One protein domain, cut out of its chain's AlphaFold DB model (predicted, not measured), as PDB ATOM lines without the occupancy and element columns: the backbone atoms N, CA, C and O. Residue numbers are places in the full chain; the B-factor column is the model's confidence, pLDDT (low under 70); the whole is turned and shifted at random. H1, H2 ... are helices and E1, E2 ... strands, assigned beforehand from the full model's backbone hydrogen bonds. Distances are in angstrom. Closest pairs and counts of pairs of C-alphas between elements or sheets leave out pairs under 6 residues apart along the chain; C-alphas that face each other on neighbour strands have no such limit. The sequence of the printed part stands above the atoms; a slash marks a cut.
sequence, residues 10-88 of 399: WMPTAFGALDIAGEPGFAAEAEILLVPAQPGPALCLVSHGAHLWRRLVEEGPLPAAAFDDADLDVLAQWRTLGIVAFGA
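Overview. This is residues 10 to 88 of the 399 residues of the protein "Uncharacterized nucleotidyltransferase" of Microbacterium sp. RURRCA19A (UniProt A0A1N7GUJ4). Helix H1 runs through the middle between two small sheets, with its first part by a three-strand sheet, E2 E3 E4, and its last part beside E1 of a two-strand sheet, E1 E5; helix H2 packs over the E1 E5 pair, its line about perpendicular to that of H1. The long link of residues 20 to 31 reaches away at the end of the E2 E3 E4 sheet. The printed part has 79 residues, with named elements in the order E1 E2 E3 E4 H1 H2 E5; both sheets are antiparallel and the class is mixed, helices and strands. The whole is compact, with a radius of gyration of the C-alphas of 12.3 A, and only just elongated, with spans of 38 by 25 by 20 A.

Arrangement. E1, residues 10 to 12, is the antiparallel neighbour of E5, residues 84 to 87, at 139 degrees, with N 11 and O 85 2.9 A apart, within hydrogen-bond range. E2, residues 16 to 19, E3, residues 32 to 35, and E4, residues 43 to 45, form a meander, each strand the antiparallel neighbour of the one before. E2 and E3 are a hairpin at 173 degrees, with N 18 and O 33 2.8 A apart. E3 and E4 are a hairpin at 150 degrees, with N 43 and O 34 2.8 A apart. E1 and E2 are apart. H1, residues 47 to 59, is on the sheet E2 E3 E4, in two layers, a helix on one face of a sheet, with 13 pairs of C-alphas within 10 A; the closest C-alphas of H1 and E3 are those of Ala 50 and Ile 32, 6.1 A apart. Farther along H1, the C-alphas of Leu 56 and Met 11 in E1 are the closest of those two elements, 5.5 A apart. H2, residues 69 to 81, is not on the sheet E2 E3 E4; its closest C-alpha pair with E5 is Arg 79 and Ala 85, 5.7 A. H1 and H2 are close but not clearly touching, with C-alphas 52 and 71 7.9 A apart, and about perpendicular at 83 degrees. In both helices every O i to N i+4 pair is within hydrogen-bond range.

Along the chain. E1 begins at C-alpha 10, (181.777, -87.769, -44.754), and is 7.1 A long. E2 measures 10.8 A, E3 10.1 A and E4 6.6 A. H1 is 18.2 A long and begins at C-alpha 47, (170.951, -74.498, -53.374). H2 is 18.7 A long. E5, 10.1 A, ends at C-alpha 87, (183.406, -92.467, -40.361).

Size, cuts and confidence. The two C-alphas farthest apart are those of Gly 25 and Ala 65, 38.0 A. The link from E2 to E3, 12 residues, is long. The printed part has no cut, its mean pLDDT is 96.1, and no printed residue is under 70.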
ATOM      1  N   TRP A  10     183.044 -88.456 -44.926       97.75
ATOM      2  CA  TRP A  10     181.777 -87.769 -44.754       97.75
ATOM      3  C   TRP A  10     180.668 -88.516 -45.482       97.75
ATOM      4  O   TRP A  10     180.817 -88.884 -46.646       97.75
ATOM      5  N   MET A  11     179.546 -88.719 -44.804       97.25
ATOM      6  CA  MET A  11     178.358 -89.365 -45.350       97.25
ATOM      7  C   MET A  11     177.089 -88.656 -44.872       97.25
ATOM      8  O   MET A  11     177.091 -88.076 -43.782       97.25
ATOM      9  N   PRO A  12     175.995 -88.724 -45.641       97.75
ATOM     10  CA  PRO A  12     174.745 -88.089 -45.269       97.75
ATOM     11  C   PRO A  12     173.997 -88.964 -44.264       97.75
ATOM     12  O   PRO A  12     173.933 -90.190 -44.411       97.75
ATOM     13  N   THR A  13     173.406 -88.340 -43.251       97.81
ATOM     14  CA  THR A  13     172.610 -89.032 -42.234       97.81
ATOM     15  C   THR A  13     171.252 -88.377 -42.071       97.81
ATOM     16  O   THR A  13     171.152 -87.158 -42.062       97.81
ATOM     17  N   ALA A  14     170.195 -89.171 -41.940       97.94
ATOM     18  CA  ALA A  14     168.853 -88.669 -41.659       97.94
ATOM     19  C   ALA A  14     167.968 -89.796 -41.117       97.94
ATOM     20  O   ALA A  14     168.184 -90.964 -41.432       97.94
ATOM     21  N   PHE A  15     166.943 -89.446 -40.340       97.31
ATOM     22  CA  PHE A  15     165.847 -90.367 -40.001       97.31
ATOM     23  C   PHE A  15     164.759 -90.413 -41.084       97.31
ATOM     24  O   PHE A  15     163.826 -91.204 -40.990       97.31
ATOM     25  N   GLY A  16     164.890 -89.589 -42.120       97.56
ATOM     26  CA  GLY A  16     164.126 -89.641 -43.360       97.56
ATOM     27  C   GLY A  16     164.519 -88.470 -44.254       97.56
ATOM     28  O   GLY A  16     164.839 -87.399 -43.737       97.56
ATOM     29  N   ALA A  17     164.523 -88.658 -45.572       98.06
ATOM     30  CA  ALA A  17     164.796 -87.582 -46.525       98.06
ATOM     31  C   ALA A  17     164.058 -87.782 -47.854       98.06
ATOM     32  O   ALA A  17     163.864 -88.914 -48.302       98.06
ATOM     33  N   LEU A  18     163.673 -86.671 -48.480       98.31
ATOM     34  CA  LEU A  18     162.907 -86.606 -49.722       98.31
ATOM     35  C   LEU A  18     163.451 -85.514 -50.645       98.31
ATOM     36  O   LEU A  18     163.753 -84.411 -50.190       98.31
ATOM     37  N   ASP A  19     163.534 -85.812 -51.941       97.62
ATOM     38  CA  ASP A  19     163.733 -84.810 -52.994       97.62
ATOM     39  C   ASP A  19     162.396 -84.122 -53.278       97.62
ATOM     40  O   ASP A  19     161.510 -84.718 -53.889       97.62
ATOM     41  N   ILE A  20     162.244 -82.889 -52.803       97.75
ATOM     42  CA  ILE A  20     161.008 -82.101 -52.910       97.75
ATOM     43  C   ILE A  20     161.104 -80.987 -53.960       97.75
ATOM     44  O   ILE A  20     160.259 -80.094 -53.995       97.75
ATOM     45  N   ALA A  21     162.132 -81.016 -54.811       96.44
ATOM     46  CA  ALA A  21     162.329 -80.004 -55.839       96.44
ATOM     47  C   ALA A  21     161.106 -79.908 -56.776       96.44
ATOM     48  O   ALA A  21     160.808 -80.824 -57.550       96.44
ATOM     49  N   GLY A  22     160.418 -78.763 -56.714       93.38
ATOM     50  CA  GLY A  22     159.210 -78.483 -57.494       93.38
ATOM     51  C   GLY A  22     157.918 -79.090 -56.935       93.38
ATOM     52  O   GLY A  22     156.896 -79.044 -57.621       93.38
ATOM     53  N   GLU A  23     157.934 -79.647 -55.721       94.56
ATOM     54  CA  GLU A  23     156.733 -80.190 -55.086       94.56
ATOM     55  C   GLU A  23     155.748 -79.075 -54.678       94.56
ATOM     56  O   GLU A  23     156.150 -78.056 -54.102       94.56
ATOM     57  N   PRO A  24     154.436 -79.244 -54.934       90.06
ATOM     58  CA  PRO A  24     153.428 -78.272 -54.524       90.06
ATOM     59  C   PRO A  24     153.436 -78.021 -53.010       90.06
ATOM     60  O   PRO A  24     153.518 -78.946 -52.206       90.06
ATOM     61  N   GLY A  25     153.282 -76.756 -52.611       87.88
ATOM     62  CA  GLY A  25     153.228 -76.362 -51.197       87.88
ATOM     63  C   GLY A  25     154.589 -76.080 -50.554       87.88
ATOM     64  O   GLY A  25     154.618 -75.650 -49.402       87.88
ATOM     65  N   PHE A  26     155.689 -76.247 -51.291       93.31
ATOM     66  CA  PHE A  26     157.026 -75.813 -50.886       93.31
ATOM     67  C   PHE A  26     157.478 -74.571 -51.663       93.31
ATOM     68  O   PHE A  26     156.936 -74.240 -52.720       93.31
ATOM     69  N   ALA A  27     158.453 -73.847 -51.105       93.31
ATOM     70  CA  ALA A  27     159.093 -72.726 -51.789       93.31
ATOM     71  C   ALA A  27     159.858 -73.221 -53.032       93.31
ATOM     72  O   ALA A  27     160.286 -74.372 -53.074       93.31
ATOM     73  N   ALA A  28     160.043 -72.371 -54.044       92.94
ATOM     74  CA  ALA A  28     160.651 -72.783 -55.316       92.94
ATOM     75  C   ALA A  28     162.116 -73.233 -55.158       92.94
ATOM     76  O   ALA A  28     162.601 -74.072 -55.910       92.94
ATOM     77  N   GLU A  29     162.804 -72.672 -54.170       95.50
ATOM     78  CA  GLU A  29     164.170 -72.988 -53.770       95.50
ATOM     79  C   GLU A  29     164.286 -74.232 -52.874       95.50
ATOM     80  O   GLU A  29     165.397 -74.675 -52.591       95.50
ATOM     81  N   ALA A  30     163.164 -74.782 -52.396       96.62
ATOM     82  CA  ALA A  30     163.148 -75.956 -51.536       96.62
ATOM     83  C   ALA A  30     163.459 -77.216 -52.351       96.62
ATOM     84  O   ALA A  30     162.734 -77.564 -53.283       96.62
ATOM     85  N   GLU A  31     164.534 -77.916 -51.989       98.12
ATOM     86  CA  GLU A  31     165.040 -79.027 -52.795       98.12
ATOM     87  C   GLU A  31     165.057 -80.353 -52.044       98.12
ATOM     88  O   GLU A  31     164.654 -81.370 -52.601       98.12
ATOM     89  N   ILE A  32     165.501 -80.365 -50.787       98.44
ATOM     90  CA  ILE A  32     165.580 -81.595 -49.992       98.44
ATOM     91  C   ILE A  32     164.926 -81.359 -48.648       98.44
ATOM     92  O   ILE A  32     165.384 -80.519 -47.877       98.44
ATOM     93  N   LEU A  33     163.895 -82.137 -48.346       98.19
ATOM     94  CA  LEU A  33     163.257 -82.153 -47.039       98.19
ATOM     95  C   LEU A  33     163.775 -83.358 -46.265       98.19
ATOM     96  O   LEU A  33     163.680 -84.482 -46.751       98.19
ATOM     97  N   LEU A  34     164.309 -83.149 -45.069       97.94
ATOM     98  CA  LEU A  34     164.855 -84.233 -44.259       97.94
ATOM     99  C   LEU A  34     164.573 -84.043 -42.778       97.94
ATOM    100  O   LEU A  34     164.297 -82.939 -42.317       97.94
ATOM    101  N   VAL A  35     164.688 -85.127 -42.020       97.75
ATOM    102  CA  VAL A  35     164.718 -85.084 -40.559       97.75
ATOM    103  C   VAL A  35     166.099 -85.530 -40.097       97.75
ATOM    104  O   VAL A  35     166.546 -86.605 -40.514       97.75
ATOM    105  N   PRO A  36     166.788 -84.747 -39.250       97.31
ATOM    106  CA  PRO A  36     168.107 -85.130 -38.777       97.31
ATOM    107  C   PRO A  36     168.129 -86.472 -38.046       97.31
ATOM    108  O   PRO A  36     167.114 -86.940 -37.539       97.31
ATOM    109  N   ALA A  37     169.306 -87.090 -37.940       96.50
ATOM    110  CA  ALA A  37     169.487 -88.317 -37.160       96.50
ATOM    111  C   ALA A  37     169.549 -88.073 -35.635       96.50
ATOM    112  O   ALA A  37     170.034 -88.920 -34.884       96.50
ATOM    113  N   GLN A  38     169.091 -86.904 -35.186       94.75
ATOM    114  CA  GLN A  38     169.004 -86.476 -33.794       94.75
ATOM    115  C   GLN A  38     167.686 -85.715 -33.578       94.75
ATOM    116  O   GLN A  38     167.171 -85.142 -34.543       94.75
ATOM    117  N   PRO A  39     167.143 -85.688 -32.345       94.81
ATOM    118  CA  PRO A  39     165.866 -85.040 -32.069       94.81
ATOM    119  C   PRO A  39     165.838 -83.571 -32.507       94.81
ATOM    120  O   PRO A  39     166.691 -82.771 -32.122       94.81
ATOM    121  N   GLY A  40     164.844 -83.215 -33.319       90.56
ATOM    122  CA  GLY A  40     164.704 -81.878 -33.881       90.56
ATOM    123  C   GLY A  40     163.599 -81.790 -34.937       90.56
ATOM    124  O   GLY A  40     162.970 -82.800 -35.267       90.56
ATOM    125  N   PRO A  41     163.326 -80.580 -35.456       92.75
ATOM    126  CA  PRO A  41     162.353 -80.393 -36.521       92.75
ATOM    127  C   PRO A  41     162.867 -80.933 -37.862       92.75
ATOM    128  O   PRO A  41     164.073 -81.066 -38.077       92.75
ATOM    129  N   ALA A  42     161.944 -81.168 -38.796       95.25
ATOM    130  CA  ALA A  42     162.309 -81.336 -40.198       95.25
ATOM    131  C   ALA A  42     163.010 -80.071 -40.728       95.25
ATOM    132  O   ALA A  42     162.618 -78.945 -40.414       95.25
ATOM    133  N   LEU A  43     164.037 -80.273 -41.549       96.06
ATOM    134  CA  LEU A  43     164.841 -79.234 -42.179       96.06
ATOM    135  C   LEU A  43     164.673 -79.294 -43.695       96.06
ATOM    136  O   LEU A  43     164.461 -80.362 -44.269       96.06
ATOM    137  N   CYS A  44     164.822 -78.140 -44.339       96.94
ATOM    138  CA  CYS A  44     164.863 -78.036 -45.789       96.94
ATOM    139  C   CYS A  44     166.246 -77.549 -46.225       96.94
ATOM    140  O   CYS A  44     166.681 -76.480 -45.797       96.94
ATOM    141  N   LEU A  45     166.925 -78.315 -47.075       97.81
ATOM    142  CA  LEU A  45     168.147 -77.882 -47.746       97.81
ATOM    143  C   LEU A  45     167.799 -77.237 -49.088       97.81
ATOM    144  O   LEU A  45     166.871 -77.667 -49.780       97.81
ATOM    145  N   VAL A  46     168.571 -76.212 -49.436       97.25
ATOM    146  CA  VAL A  46     168.401 -75.395 -50.641       97.25
ATOM    147  C   VAL A  46     169.763 -75.142 -51.285       97.25
ATOM    148  O   VAL A  46     170.780 -75.080 -50.584       97.25
ATOM    149  N   SER A  47     169.790 -74.957 -52.604       95.62
ATOM    150  CA  SER A  47     170.951 -74.498 -53.374       95.62
ATOM    151  C   SER A  47     172.229 -75.290 -53.050       95.62
ATOM    152  O   SER A  47     172.243 -76.517 -53.142       95.62
ATOM    153  N   HIS A  48     173.311 -74.613 -52.635       96.38
ATOM    154  CA  HIS A  48     174.600 -75.243 -52.318       96.38
ATOM    155  C   HIS A  48     174.472 -76.392 -51.311       96.38
ATOM    156  O   HIS A  48     175.051 -77.456 -51.509       96.38
ATOM    157  N   GLY A  49     173.646 -76.221 -50.273       96.75
ATOM    158  CA  GLY A  49     173.417 -77.271 -49.283       96.75
ATOM    159  C   GLY A  49     172.726 -78.501 -49.883       96.75
ATOM    160  O   GLY A  49     173.100 -79.637 -49.604       96.75
ATOM    161  N   ALA A  50     171.748 -78.302 -50.764       97.50
ATOM    162  CA  ALA A  50     171.102 -79.420 -51.442       97.50
ATOM    163  C   ALA A  50     172.081 -80.159 -52.376       97.50
ATOM    164  O   ALA A  50     172.129 -81.391 -52.371       97.50
ATOM    165  N   HIS A  51     172.911 -79.432 -53.129       97.06
ATOM    166  CA  HIS A  51     173.931 -80.025 -54.000       97.06
ATOM    167  C   HIS A  51     174.986 -80.822 -53.225       97.06
ATOM    168  O   HIS A  51     175.253 -81.975 -53.569       97.06
ATOM    169  N   LEU A  52     175.542 -80.244 -52.158       97.69
ATOM    170  CA  LEU A  52     176.545 -80.903 -51.324       97.69
ATOM    171  C   LEU A  52     175.989 -82.183 -50.683       97.69
ATOM    172  O   LEU A  52     176.648 -83.224 -50.690       97.69
ATOM    173  N   TRP A  53     174.753 -82.141 -50.178       97.94
ATOM    174  CA  TRP A  53     174.130 -83.311 -49.558       97.94
ATOM    175  C   TRP A  53     173.778 -84.404 -50.583       97.94
ATOM    176  O   TRP A  53     174.009 -85.580 -50.303       97.94
ATOM    177  N   ARG A  54     173.312 -84.058 -51.797       97.62
ATOM    178  CA  ARG A  54     173.115 -85.038 -52.893       97.62
ATOM    179  C   ARG A  54     174.418 -85.717 -53.296       97.62
ATOM    180  O   ARG A  54     174.448 -86.942 -53.388       97.62
ATOM    181  N   ARG A  55     175.508 -84.955 -53.427       97.31
ATOM    182  CA  ARG A  55     176.840 -85.510 -53.707       97.31
ATOM    183  C   ARG A  55     177.247 -86.545 -52.657       97.31
ATOM    184  O   ARG A  55     177.729 -87.618 -53.002       97.31
ATOM    185  N   LEU A  56     176.999 -86.268 -51.375       97.25
ATOM    186  CA  LEU A  56     177.250 -87.232 -50.300       97.25
ATOM    187  C   LEU A  56     176.380 -88.498 -50.407       97.25
ATOM    188  O   LEU A  56     176.850 -89.577 -50.048       97.25
ATOM    189  N   VAL A  57     175.133 -88.394 -50.877       96.56
ATOM    190  CA  VAL A  57     174.254 -89.562 -51.089       96.56
ATOM    191  C   VAL A  57     174.763 -90.427 -52.239       96.56
ATOM    192  O   VAL A  57     174.768 -91.650 -52.117       96.56
ATOM    193  N   GLU A  58     175.189 -89.798 -53.331       95.50
ATOM    194  CA  GLU A  58     175.594 -90.467 -54.570       95.50
ATOM    195  C   GLU A  58     177.005 -91.066 -54.487       95.50
ATOM    196  O   GLU A  58     177.230 -92.187 -54.944       95.50
ATOM    197  N   GLU A  59     177.947 -90.342 -53.880       94.38
ATOM    198  CA  GLU A  59     179.382 -90.659 -53.922       94.38
ATOM    199  C   GLU A  59     179.971 -91.023 -52.546       94.38
ATOM    200  O   GLU A  59     181.117 -91.465 -52.459       94.38
ATOM    201  N   GLY A  60     179.223 -90.831 -51.453       87.75
ATOM    202  CA  GLY A  60     179.722 -91.032 -50.091       87.75
ATOM    203  C   GLY A  60     180.031 -92.497 -49.727       87.75
ATOM    204  O   GLY A  60     179.464 -93.422 -50.314       87.75
ATOM    205  N   PRO A  61     180.854 -92.753 -48.687       94.81
ATOM    206  CA  PRO A  61     181.531 -91.764 -47.854       94.81
ATOM    207  C   PRO A  61     182.717 -91.119 -48.585       94.81
ATOM    208  O   PRO A  61     183.506 -91.821 -49.214       94.81
ATOM    209  N   LEU A  62     182.863 -89.796 -48.482       96.00
ATOM    210  CA  LEU A  62     183.924 -89.036 -49.153       96.00
ATOM    211  C   LEU A  62     184.992 -88.554 -48.153       96.00
ATOM    212  O   LEU A  62     184.636 -87.990 -47.117       96.00
ATOM    213  N   PRO A  63     186.300 -88.721 -48.427       96.12
ATOM    214  CA  PRO A  63     187.353 -88.245 -47.528       96.12
ATOM    215  C   PRO A  63     187.361 -86.711 -47.446       96.12
ATOM    216  O   PRO A  63     186.943 -86.034 -48.379       96.12
ATOM    217  N   ALA A  64     187.904 -86.142 -46.362       95.06
ATOM    218  CA  ALA A  64     187.960 -84.684 -46.174       95.06
ATOM    219  C   ALA A  64     188.674 -83.943 -47.325       95.06
ATOM    220  O   ALA A  64     188.278 -82.843 -47.680       95.06
ATOM    221  N   ALA A  65     189.661 -84.582 -47.964       95.50
ATOM    222  CA  ALA A  65     190.377 -84.032 -49.118       95.50
ATOM    223  C   ALA A  65     189.510 -83.857 -50.387       95.50
ATOM    224  O   ALA A  65     189.985 -83.295 -51.368       95.50
ATOM    225  N   ALA A  66     188.269 -84.359 -50.397       96.06
ATOM    226  CA  ALA A  66     187.323 -84.198 -51.504       96.06
ATOM    227  C   ALA A  66     186.516 -82.882 -51.445       96.06
ATOM    228  O   ALA A  66     185.655 -82.667 -52.309       96.06
ATOM    229  N   PHE A  67     186.770 -82.045 -50.435       97.06
ATOM    230  CA  PHE A  67     186.042 -80.815 -50.118       97.06
ATOM    231  C   PHE A  67     187.013 -79.644 -49.935       97.06
ATOM    232  O   PHE A  67     188.166 -79.852 -49.550       97.06
ATOM    233  N   ASP A  68     186.546 -78.429 -50.215       97.31
ATOM    234  CA  ASP A  68     187.264 -77.202 -49.864       97.31
ATOM    235  C   ASP A  68     186.972 -76.773 -48.412       97.31
ATOM    236  O   ASP A  68     186.163 -77.387 -47.713       97.31
ATOM    237  N   ASP A  69     187.649 -75.723 -47.939       96.69
ATOM    238  CA  ASP A  69     187.508 -75.249 -46.557       96.69
ATOM    239  C   ASP A  69     186.072 -74.792 -46.235       96.69
ATOM    240  O   ASP A  69     185.588 -75.008 -45.122       96.69
ATOM    241  N   ALA A  70     185.357 -74.212 -47.206       95.88
ATOM    242  CA  ALA A  70     183.989 -73.737 -47.010       95.88
ATOM    243  C   ALA A  70     182.999 -74.905 -46.878       95.88
ATOM    244  O   ALA A  70     182.138 -74.898 -45.995       95.88
ATOM    245  N   ASP A  71     183.144 -75.934 -47.713       97.56
ATOM    246  CA  ASP A  71     182.386 -77.176 -47.603       97.56
ATOM    247  C   ASP A  71     182.680 -77.881 -46.275       97.56
ATOM    248  O   ASP A  71     181.756 -78.354 -45.611       97.56
ATOM    249  N   LEU A  72     183.942 -77.924 -45.836       97.62
ATOM    250  CA  LEU A  72     184.317 -78.524 -44.552       97.62
ATOM    251  C   LEU A  72     183.692 -77.789 -43.357       97.62
ATOM    252  O   LEU A  72     183.222 -78.453 -42.427       97.62
ATOM    253  N   ASP A  73     183.611 -76.458 -43.394       96.75
ATOM    254  CA  ASP A  73     182.919 -75.664 -42.372       96.75
ATOM    255  C   ASP A  73     181.413 -75.978 -42.326       96.75
ATOM    256  O   ASP A  73     180.835 -76.143 -41.244       96.75
ATOM    257  N   VAL A  74     180.768 -76.126 -43.490       97.00
ATOM    258  CA  VAL A  74     179.356 -76.535 -43.589       97.00
ATOM    259  C   VAL A  74     179.159 -77.949 -43.040       97.00
ATOM    260  O   VAL A  74     178.261 -78.176 -42.227       97.00
ATOM    261  N   LEU A  75     180.016 -78.900 -43.421       97.88
ATOM    262  CA  LEU A  75     179.963 -80.285 -42.947       97.88
ATOM    263  C   LEU A  75     180.160 -80.378 -41.430       97.88
ATOM    264  O   LEU A  75     179.472 -81.156 -40.763       97.88
ATOM    265  N   ALA A  76     181.044 -79.556 -40.857       96.62
ATOM    266  CA  ALA A  76     181.232 -79.472 -39.415       96.62
ATOM    267  C   ALA A  76     179.953 -79.002 -38.700       96.62
ATOM    268  O   ALA A  76     179.548 -79.612 -37.707       96.62
ATOM    269  N   GLN A  77     179.267 -77.982 -39.226       95.94
ATOM    270  CA  GLN A  77     177.980 -77.525 -38.686       95.94
ATOM    271  C   GLN A  77     176.898 -78.600 -38.834       95.94
ATOM    272  O   GLN A  77     176.201 -78.933 -37.877       95.94
ATOM    273  N   TRP A  78     176.787 -79.216 -40.006       97.44
ATOM    274  CA  TRP A  78     175.819 -80.278 -40.272       97.44
ATOM    275  C   TRP A  78     176.023 -81.522 -39.414       97.44
ATOM    276  O   TRP A  78     175.051 -82.192 -39.059       97.44
ATOM    277  N   ARG A  79     177.267 -81.811 -39.022       97.06
ATOM    278  CA  ARG A  79     177.571 -82.868 -38.057       97.06
ATOM    279  C   ARG A  79     176.929 -82.589 -36.703       97.06
ATOM    280  O   ARG A  79     176.412 -83.514 -36.085       97.06
ATOM    281  N   THR A  80     176.932 -81.331 -36.255       95.25
ATOM    282  CA  THR A  80     176.256 -80.938 -35.005       95.25
ATOM    283  C   THR A  80     174.738 -81.027 -35.113       95.25
ATOM    284  O   THR A  80     174.085 -81.363 -34.134       95.25
ATOM    285  N   LEU A  81     174.186 -80.797 -36.309       94.88
ATOM    286  CA  LEU A  81     172.759 -80.969 -36.582       94.88
ATOM    287  C   LEU A  81     172.356 -82.438 -36.750       94.88
ATOM    288  O   LEU A  81     171.170 -82.728 -36.743       94.88
ATOM    289  N   GLY A  82     173.305 -83.364 -36.923       96.81
ATOM    290  CA  GLY A  82     173.021 -84.779 -37.169       96.81
ATOM    291  C   GLY A  82     172.566 -85.092 -38.599       96.81
ATOM    292  O   GLY A  82     171.929 -86.125 -38.819       96.81
ATOM    293  N   ILE A  83     172.867 -84.223 -39.572       97.31
ATOM    294  CA  ILE A  83     172.496 -84.433 -40.986       97.31
ATOM    295  C   ILE A  83     173.648 -84.980 -41.847       97.31
ATOM    296  O   ILE A  83     173.442 -85.387 -42.992       97.31
ATOM    297  N   VAL A  84     174.856 -85.036 -41.277       97.94
ATOM    298  CA  VAL A  84     176.011 -85.789 -41.791       97.94
ATOM    299  C   VAL A  84     176.783 -86.440 -40.642       97.94
ATOM    300  O   VAL A  84     176.740 -85.978 -39.500       97.94
ATOM    301  N   ALA A  85     177.561 -87.470 -40.960       97.38
ATOM    302  CA  ALA A  85     178.535 -88.081 -40.061       97.38
ATOM    303  C   ALA A  85     179.882 -88.270 -40.770       97.38
ATOM    304  O   ALA A  85     179.940 -88.303 -41.998       97.38
ATOM    305  N   PHE A  86     180.958 -88.417 -39.994       96.31
ATOM    306  CA  PHE A  86     182.278 -88.803 -40.498       96.31
ATOM    307  C   PHE A  86     182.663 -90.161 -39.914       96.31
ATOM    308  O   PHE A  86     182.656 -90.323 -38.692       96.31
ATOM    309  N   GLY A  87     182.992 -91.126 -40.770       94.75
ATOM    310  CA  GLY A  87     183.406 -92.467 -40.361       94.75
ATOM    311  C   GLY A  87     183.281 -93.483 -41.493       94.75
ATOM    312  O   GLY A  87     183.123 -93.112 -42.653       94.75
ATOM    313  N   ALA A  88     183.349 -94.769 -41.158       91.25
ATOM    314  CA  ALA A  88     183.204 -95.860 -42.125       91.25
ATOM    315  C   ALA A  88     181.734 -96.185 -42.464       91.25
ATOM    316  O   ALA A  88     181.419 -96.517 -43.607       91.25
TER     317      ALA A  88